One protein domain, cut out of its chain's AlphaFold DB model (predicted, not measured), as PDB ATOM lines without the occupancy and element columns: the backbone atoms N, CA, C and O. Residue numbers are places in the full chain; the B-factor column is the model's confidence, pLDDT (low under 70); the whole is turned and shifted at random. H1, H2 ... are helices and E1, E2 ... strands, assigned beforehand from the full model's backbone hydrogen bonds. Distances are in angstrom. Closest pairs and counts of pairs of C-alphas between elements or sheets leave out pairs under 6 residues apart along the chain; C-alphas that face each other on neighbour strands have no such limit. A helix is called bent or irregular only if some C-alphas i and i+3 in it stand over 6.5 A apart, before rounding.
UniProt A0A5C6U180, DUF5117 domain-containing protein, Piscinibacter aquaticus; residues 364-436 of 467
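What this domain is: This is residues 364 to 436 of the 467 residues of the protein "DUF5117 domain-containing protein" of Piscinibacter aquaticus (UniProt A0A5C6U180). Picture a narrow ribbon of two parallel strands, E1 and E2, with helix H1 over it nearest E2 and helix H2 following H1 nearly in line. Residues 364 to 379 loop at one end without a named element, and residues 423 to 429 stick out on the way to the small helix H3, away from H1 and H2. The printed part has 73 residues, in the order E1, H1, H2, E2, H3; the class is mixed, helices and strands, with under half of the residues in named elements. It is only just compact, close to loose, with a radius of gyration of the C-alphas of 13.5 A and spans of 42 by 28 by 16 A.

Where its parts are: Find C-alpha 380 at (5.757, -63.601, -71.896), where E1, residues 380 to 383, begins. H1, residues 390 to 401, runs 17.3 A from (-8.216, -69.408, -88.332); it is irregular, with C-alphas 391 and 394 7.1 A apart. Next come H2, residues 404 to 409, 8.7 A, and E2, residues 416 to 419. H3, residues 431 to 434, ends at (14.261, -70.509, -75.290).

How they stand to each other: Look first at E1 and E2, parallel at 16 degrees, with N 382 and O 417 2.8 A apart, within hydrogen-bond range. E1, H1, H2 and E2 form a strand-helix-strand unit, two parallel neighbour strands with helices between, its crossover right-handed. The closest C-alphas of H1 and E2, Thr 397 and Ala 418, are 5.8 A apart. H1 and H2 meet only through their link; H3 is apart from E1, H1 and H2. O i to N i+4 pairs are within range in 6 of 8 in H1 and 1 of 2 in H2; H3 is too short for one.

The domain as a whole: The C-alphas of Ala 370 and Pro 389, the two farthest apart, are 41.8 A apart. The printed part has no cut, and the link E2 to H3 is long, 11 residues. Check the B-factor column at residues 420 to 436, where pLDDT is under 70.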
ATOM      1  N   LEU A 364       9.402 -60.589 -64.931       91.62
ATOM      2  CA  LEU A 364       9.840 -59.622 -65.935       91.62
ATOM      3  C   LEU A 364      11.010 -58.786 -65.417       91.62
ATOM      4  O   LEU A 364      10.901 -58.085 -64.413       91.62
ATOM      5  N   GLU A 365      12.123 -58.851 -66.140       91.88
ATOM      6  CA  GLU A 365      13.335 -58.066 -65.905       91.88
ATOM      7  C   GLU A 365      13.735 -57.400 -67.221       91.88
ATOM      8  O   GLU A 365      13.739 -58.066 -68.259       91.88
ATOM      9  N   LYS A 366      14.068 -56.105 -67.198       92.88
ATOM     10  CA  LYS A 366      14.559 -55.402 -68.392       92.88
ATOM     11  C   LYS A 366      15.886 -56.010 -68.848       92.88
ATOM     12  O   LYS A 366      16.732 -56.344 -68.014       92.88
ATOM     13  N   ALA A 367      16.069 -56.143 -70.158       93.38
ATOM     14  CA  ALA A 367      17.350 -56.527 -70.743       93.38
ATOM     15  C   ALA A 367      18.409 -55.444 -70.494       93.38
ATOM     16  O   ALA A 367      19.524 -55.767 -70.095       93.38
ATOM     17  N   ASP A 368      18.017 -54.176 -70.644       92.75
ATOM     18  CA  ASP A 368      18.784 -53.002 -70.226       92.75
ATOM     19  C   ASP A 368      18.068 -52.310 -69.048       92.75
ATOM     20  O   ASP A 368      17.034 -51.662 -69.250       92.75
ATOM     21  N   PRO A 369      18.581 -52.453 -67.811       92.12
ATOM     22  CA  PRO A 369      17.992 -51.827 -66.631       92.12
ATOM     23  C   PRO A 369      18.016 -50.293 -66.647       92.12
ATOM     24  O   PRO A 369      17.170 -49.686 -65.989       92.12
ATOM     25  N   ALA A 370      18.963 -49.672 -67.360       93.38
ATOM     26  CA  ALA A 370      19.135 -48.219 -67.391       93.38
ATOM     27  C   ALA A 370      18.229 -47.544 -68.431       93.38
ATOM     28  O   ALA A 370      17.873 -46.374 -68.285       93.38
ATOM     29  N   ALA A 371      17.813 -48.277 -69.466       93.31
ATOM     30  CA  ALA A 371      16.915 -47.752 -70.481       93.31
ATOM     31  C   ALA A 371      15.509 -47.472 -69.919       93.31
ATOM     32  O   ALA A 371      14.884 -48.316 -69.260       93.31
ATOM     33  N   ALA A 372      14.961 -46.300 -70.256       91.88
ATOM     34  CA  ALA A 372      13.583 -45.933 -69.922       91.88
ATOM     35  C   ALA A 372      12.584 -46.969 -70.468       91.88
ATOM     36  O   ALA A 372      11.710 -47.440 -69.733       91.88
ATOM     37  N   LEU A 373      12.799 -47.404 -71.712       94.12
ATOM     38  CA  LEU A 373      12.039 -48.442 -72.396       94.12
ATOM     39  C   LEU A 373      12.994 -49.546 -72.880       94.12
ATOM     40  O   LEU A 373      13.912 -49.270 -73.647       94.12
ATOM     41  N   SER A 374      12.785 -50.787 -72.437       95.25
ATOM     42  CA  SER A 374      13.651 -51.929 -72.766       95.25
ATOM     43  C   SER A 374      12.833 -53.187 -73.043       95.25
ATOM     44  O   SER A 374      11.764 -53.371 -72.463       95.25
ATOM     45  N   GLU A 375      13.327 -54.070 -73.909       94.06
ATOM     46  CA  GLU A 375      12.750 -55.411 -74.050       94.06
ATOM     47  C   GLU A 375      13.023 -56.246 -72.786       94.06
ATOM     48  O   GLU A 375      14.027 -56.024 -72.098       94.06
ATOM     49  N   PRO A 376      12.150 -57.197 -72.419       95.00
ATOM     50  CA  PRO A 376      12.423 -58.075 -71.292       95.00
ATOM     51  C   PRO A 376      13.539 -59.074 -71.624       95.00
ATOM     52  O   PRO A 376      13.662 -59.541 -72.754       95.00
ATOM     53  N   LYS A 377      14.302 -59.501 -70.612       93.06
ATOM     54  CA  LYS A 377      15.242 -60.631 -70.744       93.06
ATOM     55  C   LYS A 377      14.534 -61.906 -71.210       93.06
ATOM     56  O   LYS A 377      15.100 -62.686 -71.971       93.06
ATOM     57  N   GLN A 378      13.316 -62.121 -70.716       90.50
ATOM     58  CA  GLN A 378      12.435 -63.214 -71.108       90.50
ATOM     59  C   GLN A 378      11.024 -62.656 -71.326       90.50
ATOM     60  O   GLN A 378      10.403 -62.212 -70.356       90.50
ATOM     61  N   PRO A 379      10.521 -62.630 -72.572       93.50
ATOM     62  CA  PRO A 379       9.163 -62.182 -72.844       93.50
ATOM     63  C   PRO A 379       8.133 -63.219 -72.392       93.50
ATOM     64  O   PRO A 379       8.407 -64.420 -72.325       93.50
ATOM     65  N   ILE A 380       6.917 -62.747 -72.137       93.19
ATOM     66  CA  ILE A 380       5.757 -63.601 -71.896       93.19
ATOM     67  C   ILE A 380       5.272 -64.101 -73.254       93.19
ATOM     68  O   ILE A 380       4.810 -63.316 -74.080       93.19
ATOM     69  N   VAL A 381       5.383 -65.405 -73.492       92.06
ATOM     70  CA  VAL A 381       4.973 -66.011 -74.762       92.06
ATOM     71  C   VAL A 381       3.633 -66.710 -74.608       92.06
ATOM     72  O   VAL A 381       3.512 -67.675 -73.854       92.06
ATOM     73  N   PHE A 382       2.647 -66.257 -75.376       90.56
ATOM     74  CA  PHE A 382       1.375 -66.941 -75.551       90.56
ATOM     75  C   PHE A 382       1.367 -67.717 -76.863       90.56
ATOM     76  O   PHE A 382       1.555 -67.167 -77.949       90.56
ATOM     77  N   TRP A 383       1.096 -69.012 -76.760       88.75
ATOM     78  CA  TRP A 383       0.834 -69.849 -77.920       88.75
ATOM     79  C   TRP A 383      -0.665 -69.905 -78.163       88.75
ATOM     80  O   TRP A 383      -1.428 -70.233 -77.254       88.75
ATOM     81  N   LEU A 384      -1.086 -69.594 -79.388       87.75
ATOM     82  CA  LEU A 384      -2.475 -69.803 -79.774       87.75
ATOM     83  C   LEU A 384      -2.726 -71.298 -79.947       87.75
ATOM     84  O   LEU A 384      -2.003 -71.983 -80.681       87.75
ATOM     85  N   ASP A 385      -3.767 -71.785 -79.279       83.69
ATOM     86  CA  ASP A 385      -4.207 -73.161 -79.427       83.69
ATOM     87  C   ASP A 385      -4.622 -73.436 -80.882       83.69
ATOM     88  O   ASP A 385      -5.206 -72.588 -81.568       83.69
ATOM     89  N   ARG A 386      -4.312 -74.639 -81.371       85.12
ATOM     90  CA  ARG A 386      -4.613 -75.040 -82.752       85.12
ATOM     91  C   ARG A 386      -6.118 -75.102 -83.017       85.12
ATOM     92  O   ARG A 386      -6.522 -74.894 -84.160       85.12
ATOM     93  N   ASN A 387      -6.916 -75.330 -81.976       84.81
ATOM     94  CA  ASN A 387      -8.370 -75.428 -82.027       84.81
ATOM     95  C   ASN A 387      -9.054 -74.068 -82.214       84.81
ATOM     96  O   ASN A 387     -10.246 -74.034 -82.500       84.81
ATOM     97  N   ILE A 388      -8.327 -72.948 -82.092       87.31
ATOM     98  CA  ILE A 388      -8.868 -71.626 -82.417       87.31
ATOM     99  C   ILE A 388      -9.065 -71.552 -83.942       87.31
ATOM    100  O   ILE A 388      -8.070 -71.661 -84.681       87.31
ATOM    101  N   PRO A 389     -10.304 -71.345 -84.437       91.75
ATOM    102  CA  PRO A 389     -10.564 -71.188 -85.864       91.75
ATOM    103  C   PRO A 389      -9.704 -70.079 -86.466       91.75
ATOM    104  O   PRO A 389      -9.523 -69.025 -85.855       91.75
ATOM    105  N   VAL A 390      -9.176 -70.314 -87.670       92.00
ATOM    106  CA  VAL A 390      -8.216 -69.408 -88.332       92.00
ATOM    107  C   VAL A 390      -8.753 -67.979 -88.421       92.00
ATOM    108  O   VAL A 390      -8.007 -67.038 -88.161       92.00
ATOM    109  N   THR A 391     -10.053 -67.828 -88.682       94.12
ATOM    110  CA  THR A 391     -10.759 -66.541 -88.758       94.12
ATOM    111  C   THR A 391     -10.641 -65.694 -87.490       94.12
ATOM    112  O   THR A 391     -10.651 -64.472 -87.577       94.12
ATOM    113  N   TYR A 392     -10.487 -66.313 -86.315       93.88
ATOM    114  CA  TYR A 392     -10.385 -65.605 -85.037       93.88
ATOM    115  C   TYR A 392      -8.946 -65.392 -84.567       93.88
ATOM    116  O   TYR A 392      -8.712 -64.588 -83.667       93.88
ATOM    117  N   ARG A 393      -7.959 -66.084 -85.151       91.69
ATOM    118  CA  ARG A 393      -6.574 -66.058 -84.647       91.69
ATOM    119  C   ARG A 393      -5.963 -64.662 -84.671       91.69
ATOM    120  O   ARG A 393      -5.252 -64.319 -83.729       91.69
ATOM    121  N   GLN A 394      -6.250 -63.867 -85.702       92.81
ATOM    122  CA  GLN A 394      -5.750 -62.495 -85.792       92.81
ATOM    123  C   GLN A 394      -6.307 -61.629 -84.655       92.81
ATOM    124  O   GLN A 394      -5.527 -61.102 -83.871       92.81
ATOM    125  N   ALA A 395      -7.631 -61.577 -84.500       94.62
ATOM    126  CA  ALA A 395      -8.274 -60.799 -83.440       94.62
ATOM    127  C   ALA A 395      -7.824 -61.236 -82.033       94.62
ATOM    128  O   ALA A 395      -7.577 -60.400 -81.167       94.62
ATOM    129  N   VAL A 396      -7.654 -62.545 -81.804       93.12
ATOM    130  CA  VAL A 396      -7.112 -63.075 -80.538       93.12
ATOM    131  C   VAL A 396      -5.670 -62.611 -80.319       93.12
ATOM    132  O   VAL A 396      -5.323 -62.190 -79.219       93.12
ATOM    133  N   THR A 397      -4.832 -62.667 -81.356       93.88
ATOM    134  CA  THR A 397      -3.431 -62.226 -81.280       93.88
ATOM    135  C   THR A 397      -3.350 -60.734 -80.964       93.88
ATOM    136  O   THR A 397      -2.640 -60.346 -80.041       93.88
ATOM    137  N   GLU A 398      -4.117 -59.905 -81.672       94.75
ATOM    138  CA  GLU A 398      -4.184 -58.458 -81.447       94.75
ATOM    139  C   GLU A 398      -4.669 -58.131 -80.030       94.75
ATOM    140  O   GLU A 398      -4.035 -57.337 -79.338       94.75
ATOM    141  N   GLY A 399      -5.712 -58.812 -79.542       95.38
ATOM    142  CA  GLY A 399      -6.211 -58.632 -78.177       95.38
ATOM    143  C   GLY A 399      -5.189 -58.992 -77.091       95.38
ATOM    144  O   GLY A 399      -5.139 -58.341 -76.049       95.38
ATOM    145  N   ILE A 400      -4.338 -59.997 -77.329       94.31
ATOM    146  CA  ILE A 400      -3.235 -60.335 -76.417       94.31
ATOM    147  C   ILE A 400      -2.140 -59.263 -76.478       94.31
ATOM    148  O   ILE A 400      -1.655 -58.817 -75.437       94.31
ATOM    149  N   LEU A 401      -1.749 -58.842 -77.683       95.25
ATOM    150  CA  LEU A 401      -0.673 -57.871 -77.887       95.25
ATOM    151  C   LEU A 401      -1.043 -56.457 -77.426       95.25
ATOM    152  O   LEU A 401      -0.144 -55.703 -77.065       95.25
ATOM    153  N   GLU A 402      -2.329 -56.111 -77.366       96.44
ATOM    154  CA  GLU A 402      -2.827 -54.821 -76.866       96.44
ATOM    155  C   GLU A 402      -2.327 -54.510 -75.444       96.44
ATOM    156  O   GLU A 402      -2.027 -53.359 -75.114       96.44
ATOM    157  N   TRP A 403      -2.125 -55.542 -74.616       95.00
ATOM    158  CA  TRP A 403      -1.554 -55.399 -73.276       95.00
ATOM    159  C   TRP A 403      -0.137 -54.821 -73.272       95.00
ATOM    160  O   TRP A 403       0.263 -54.228 -72.266       95.00
ATOM    161  N   ASN A 404       0.613 -54.910 -74.376       95.94
ATOM    162  CA  ASN A 404       1.920 -54.263 -74.476       95.94
ATOM    163  C   ASN A 404       1.833 -52.748 -74.251       95.94
ATOM    164  O   ASN A 404       2.746 -52.202 -73.645       95.94
ATOM    165  N   LYS A 405       0.716 -52.080 -74.583       96.31
ATOM    166  CA  LYS A 405       0.527 -50.646 -74.284       96.31
ATOM    167  C   LYS A 405       0.598 -50.346 -72.783       96.31
ATOM    168  O   LYS A 405       1.090 -49.294 -72.376       96.31
ATOM    169  N   ALA A 406       0.122 -51.264 -71.939       94.81
ATOM    170  CA  ALA A 406       0.247 -51.141 -70.488       94.81
ATOM    171  C   ALA A 406       1.684 -51.423 -70.020       94.81
ATOM    172  O   ALA A 406       2.195 -50.715 -69.153       94.81
ATOM    173  N   PHE A 407       2.357 -52.411 -70.622       95.62
ATOM    174  CA  PHE A 407       3.758 -52.731 -70.326       95.62
ATOM    175  C   PHE A 407       4.727 -51.613 -70.729       95.62
ATOM    176  O   PHE A 407       5.670 -51.324 -69.991       95.62
ATOM    177  N   GLU A 408       4.462 -50.915 -71.829       95.56
ATOM    178  CA  GLU A 408       5.264 -49.778 -72.286       95.56
ATOM    179  C   GLU A 408       5.252 -48.634 -71.269       95.56
ATOM    180  O   GLU A 408       6.299 -48.051 -70.987       95.56
ATOM    181  N   ARG A 409       4.105 -48.378 -70.621       95.44
ATOM    182  CA  ARG A 409       3.991 -47.367 -69.550       95.44
ATOM    183  C   ARG A 409       4.822 -47.693 -68.312       95.44
ATOM    184  O   ARG A 409       5.181 -46.781 -67.575       95.44
ATOM    185  N   ILE A 410       5.138 -48.968 -68.089       92.94
ATOM    186  CA  ILE A 410       6.032 -49.416 -67.011       92.94
ATOM    187  C   ILE A 410       7.448 -49.735 -67.524       92.94
ATOM    188  O   ILE A 410       8.247 -50.358 -66.825       92.94
ATOM    189  N   GLY A 411       7.778 -49.279 -68.739       94.62
ATOM    190  CA  GLY A 411       9.121 -49.310 -69.309       94.62
ATOM    191  C   GLY A 411       9.499 -50.602 -70.033       94.62
ATOM    192  O   GLY A 411      10.681 -50.795 -70.321       94.62
ATOM    193  N   PHE A 412       8.545 -51.481 -70.344       96.19
ATOM    194  CA  PHE A 412       8.795 -52.692 -71.126       96.19
ATOM    195  C   PHE A 412       8.262 -52.572 -72.551       96.19
ATOM    196  O   PHE A 412       7.069 -52.386 -72.763       96.19
ATOM    197  N   LYS A 413       9.140 -52.762 -73.534       93.25
ATOM    198  CA  LYS A 413       8.760 -52.916 -74.940       93.25
ATOM    199  C   LYS A 413       8.596 -54.396 -75.260       93.25
ATOM    200  O   LYS A 413       9.416 -55.193 -74.816       93.25
ATOM    201  N   ASN A 414       7.577 -54.760 -76.042       92.19
ATOM    202  CA  ASN A 414       7.358 -56.146 -76.489       92.19
ATOM    203  C   ASN A 414       7.378 -57.161 -75.325       92.19
ATOM    204  O   ASN A 414       7.965 -58.239 -75.430       92.19
ATOM    205  N   ALA A 415       6.776 -56.798 -74.187       93.06
ATOM    206  CA  ALA A 415       6.739 -57.654 -73.005       93.06
ATOM    207  C   ALA A 415       6.017 -58.978 -73.280       93.06
ATOM    208  O   ALA A 415       6.405 -60.024 -72.755       93.06
ATOM    209  N   ILE A 416       4.970 -58.911 -74.101       94.44
ATOM    210  CA  ILE A 416       4.141 -60.031 -74.518       94.44
ATOM    211  C   ILE A 416       4.347 -60.301 -76.007       94.44
ATOM    212  O   ILE A 416       4.287 -59.387 -76.832       94.44
ATOM    213  N   VAL A 417       4.508 -61.579 -76.342       93.00
ATOM    214  CA  VAL A 417       4.547 -62.096 -77.711       93.00
ATOM    215  C   VAL A 417       3.467 -63.164 -77.855       93.00
ATOM    216  O   VAL A 417       3.341 -64.036 -76.997       93.00
ATOM    217  N   ALA A 418       2.694 -63.121 -78.940       90.19
ATOM    218  CA  ALA A 418       1.635 -64.086 -79.219       90.19
ATOM    219  C   ALA A 418       1.731 -64.610 -80.659       90.19
ATOM    220  O   ALA A 418       1.966 -63.831 -81.580       90.19
ATOM    221  N   GLY A 419       1.550 -65.920 -80.861       76.94
ATOM    222  CA  GLY A 419       1.537 -66.515 -82.203       76.94
ATOM    223  C   GLY A 419       1.236 -68.019 -82.249       76.94
ATOM    224  O   GLY A 419       1.188 -68.704 -81.226       76.94
ATOM    225  N   SER A 420       1.032 -68.553 -83.458       59.38
ATOM    226  CA  SER A 420       0.890 -69.995 -83.707       59.38
ATOM    227  C   SER A 420       2.263 -70.653 -83.929       59.38
ATOM    228  O   SER A 420       3.034 -70.229 -84.786       59.38
ATOM    229  N   SER A 421       2.584 -71.699 -83.167       51.44
ATOM    230  CA  SER A 421       3.821 -72.504 -83.279       51.44
ATOM    231  C   SER A 421       4.024 -73.147 -84.669       51.44
ATOM    232  O   SER A 421       3.026 -73.516 -85.280       51.44
ATOM    233  N   PRO A 422       5.254 -73.505 -85.110       43.81
ATOM    234  CA  PRO A 422       6.541 -72.823 -85.054       43.81
ATOM    235  C   PRO A 422       6.883 -72.278 -86.463       43.81
ATOM    236  O   PRO A 422       7.755 -72.799 -87.148       43.81
ATOM    237  N   THR A 423       6.168 -71.262 -86.933       34.31
ATOM    238  CA  THR A 423       6.520 -70.503 -88.153       34.31
ATOM    239  C   THR A 423       6.749 -69.031 -87.844       34.31
ATOM    240  O   THR A 423       6.714 -68.194 -88.737       34.31
ATOM    241  N   MET A 424       6.997 -68.688 -86.578       40.41
ATOM    242  CA  MET A 424       7.336 -67.314 -86.236       40.41
ATOM    243  C   MET A 424       8.749 -66.988 -86.749       40.41
ATOM    244  O   MET A 424       9.703 -67.640 -86.311       40.41
ATOM    245  N   PRO A 425       8.921 -65.977 -87.626       35.34
ATOM    246  CA  PRO A 425      10.227 -65.442 -87.982       35.34
ATOM    247  C   PRO A 425      10.715 -64.568 -86.820       35.34
ATOM    248  O   PRO A 425      10.766 -63.347 -86.899       35.34
ATOM    249  N   ILE A 426      11.025 -65.197 -85.690       41.78
ATOM    250  CA  ILE A 426      11.719 -64.541 -84.585       41.78
ATOM    251  C   ILE A 426      13.198 -64.803 -84.823       41.78
ATOM    252  O   ILE A 426      13.617 -65.960 -84.892       41.78
ATOM    253  N   GLY A 427      13.976 -63.729 -84.989       35.25
ATOM    254  CA  GLY A 427      15.402 -63.781 -85.305       35.25
ATOM    255  C   GLY A 427      16.140 -64.886 -84.541       35.25
ATOM    256  O   GLY A 427      15.979 -65.057 -83.330       35.25
ATOM    257  N   THR A 428      16.970 -65.624 -85.275       33.22
ATOM    258  CA  THR A 428      17.647 -66.897 -84.955       33.22
ATOM    259  C   THR A 428      18.413 -66.929 -83.619       33.22
ATOM    260  O   THR A 428      18.825 -67.989 -83.148       33.22
ATOM    261  N   ARG A 429      18.580 -65.777 -82.964       34.56
ATOM    262  CA  ARG A 429      19.229 -65.609 -81.661       34.56
ATOM    263  C   ARG A 429      18.361 -66.087 -80.486       34.56
ATOM    264  O   ARG A 429      18.908 -66.601 -79.513       34.56
ATOM    265  N   TRP A 430      17.031 -65.998 -80.584       35.50
ATOM    266  CA  TRP A 430      16.123 -66.284 -79.459       35.50
ATOM    267  C   TRP A 430      15.705 -67.753 -79.346       35.50
ATOM    268  O   TRP A 430      15.604 -68.282 -78.240       35.50
ATOM    269  N   ILE A 431      15.586 -68.465 -80.473       37.88
ATOM    270  CA  ILE A 431      15.249 -69.902 -80.503       37.88
ATOM    271  C   ILE A 431      16.304 -70.742 -79.747       37.88
ATOM    272  O   ILE A 431      15.970 -71.736 -79.102       37.88
ATOM    273  N   ARG A 432      17.575 -70.308 -79.734       28.22
ATOM    274  CA  ARG A 432      18.674 -70.953 -78.981       28.22
ATOM    275  C   ARG A 432      18.677 -70.657 -77.475       28.22
ATOM    276  O   ARG A 432      19.321 -71.391 -76.722       28.22
ATOM    277  N   ALA A 433      18.019 -69.581 -77.045       31.27
ATOM    278  CA  ALA A 433      17.883 -69.216 -75.636       31.27
ATOM    279  C   ALA A 433      16.639 -69.876 -75.016       31.27
ATOM    280  O   ALA A 433      16.723 -70.427 -73.926       31.27
ATOM    281  N   MET A 434      15.529 -69.934 -75.759       36.09
ATOM    282  CA  MET A 434      14.261 -70.509 -75.290       36.09
ATOM    283  C   MET A 434      14.265 -72.035 -75.167       36.09
ATOM    284  O   MET A 434      13.592 -72.581 -74.297       36.09
ATOM    285  N   ARG A 435      15.069 -72.744 -75.973       31.44
ATOM    286  CA  ARG A 435      15.239 -74.206 -75.843       31.44
ATOM    287  C   ARG A 435      15.918 -74.628 -74.525       31.44
ATOM    288  O   ARG A 435      15.982 -75.820 -74.260       31.44
ATOM    289  N   ARG A 436      16.416 -73.667 -73.733       32.56
ATOM    290  CA  ARG A 436      17.062 -73.854 -72.422       32.56
ATOM    291  C   ARG A 436      16.210 -73.380 -71.230       32.56
ATOM    292  O   ARG A 436      16.714 -73.397 -70.114       32.56
TER     293      ARG A 436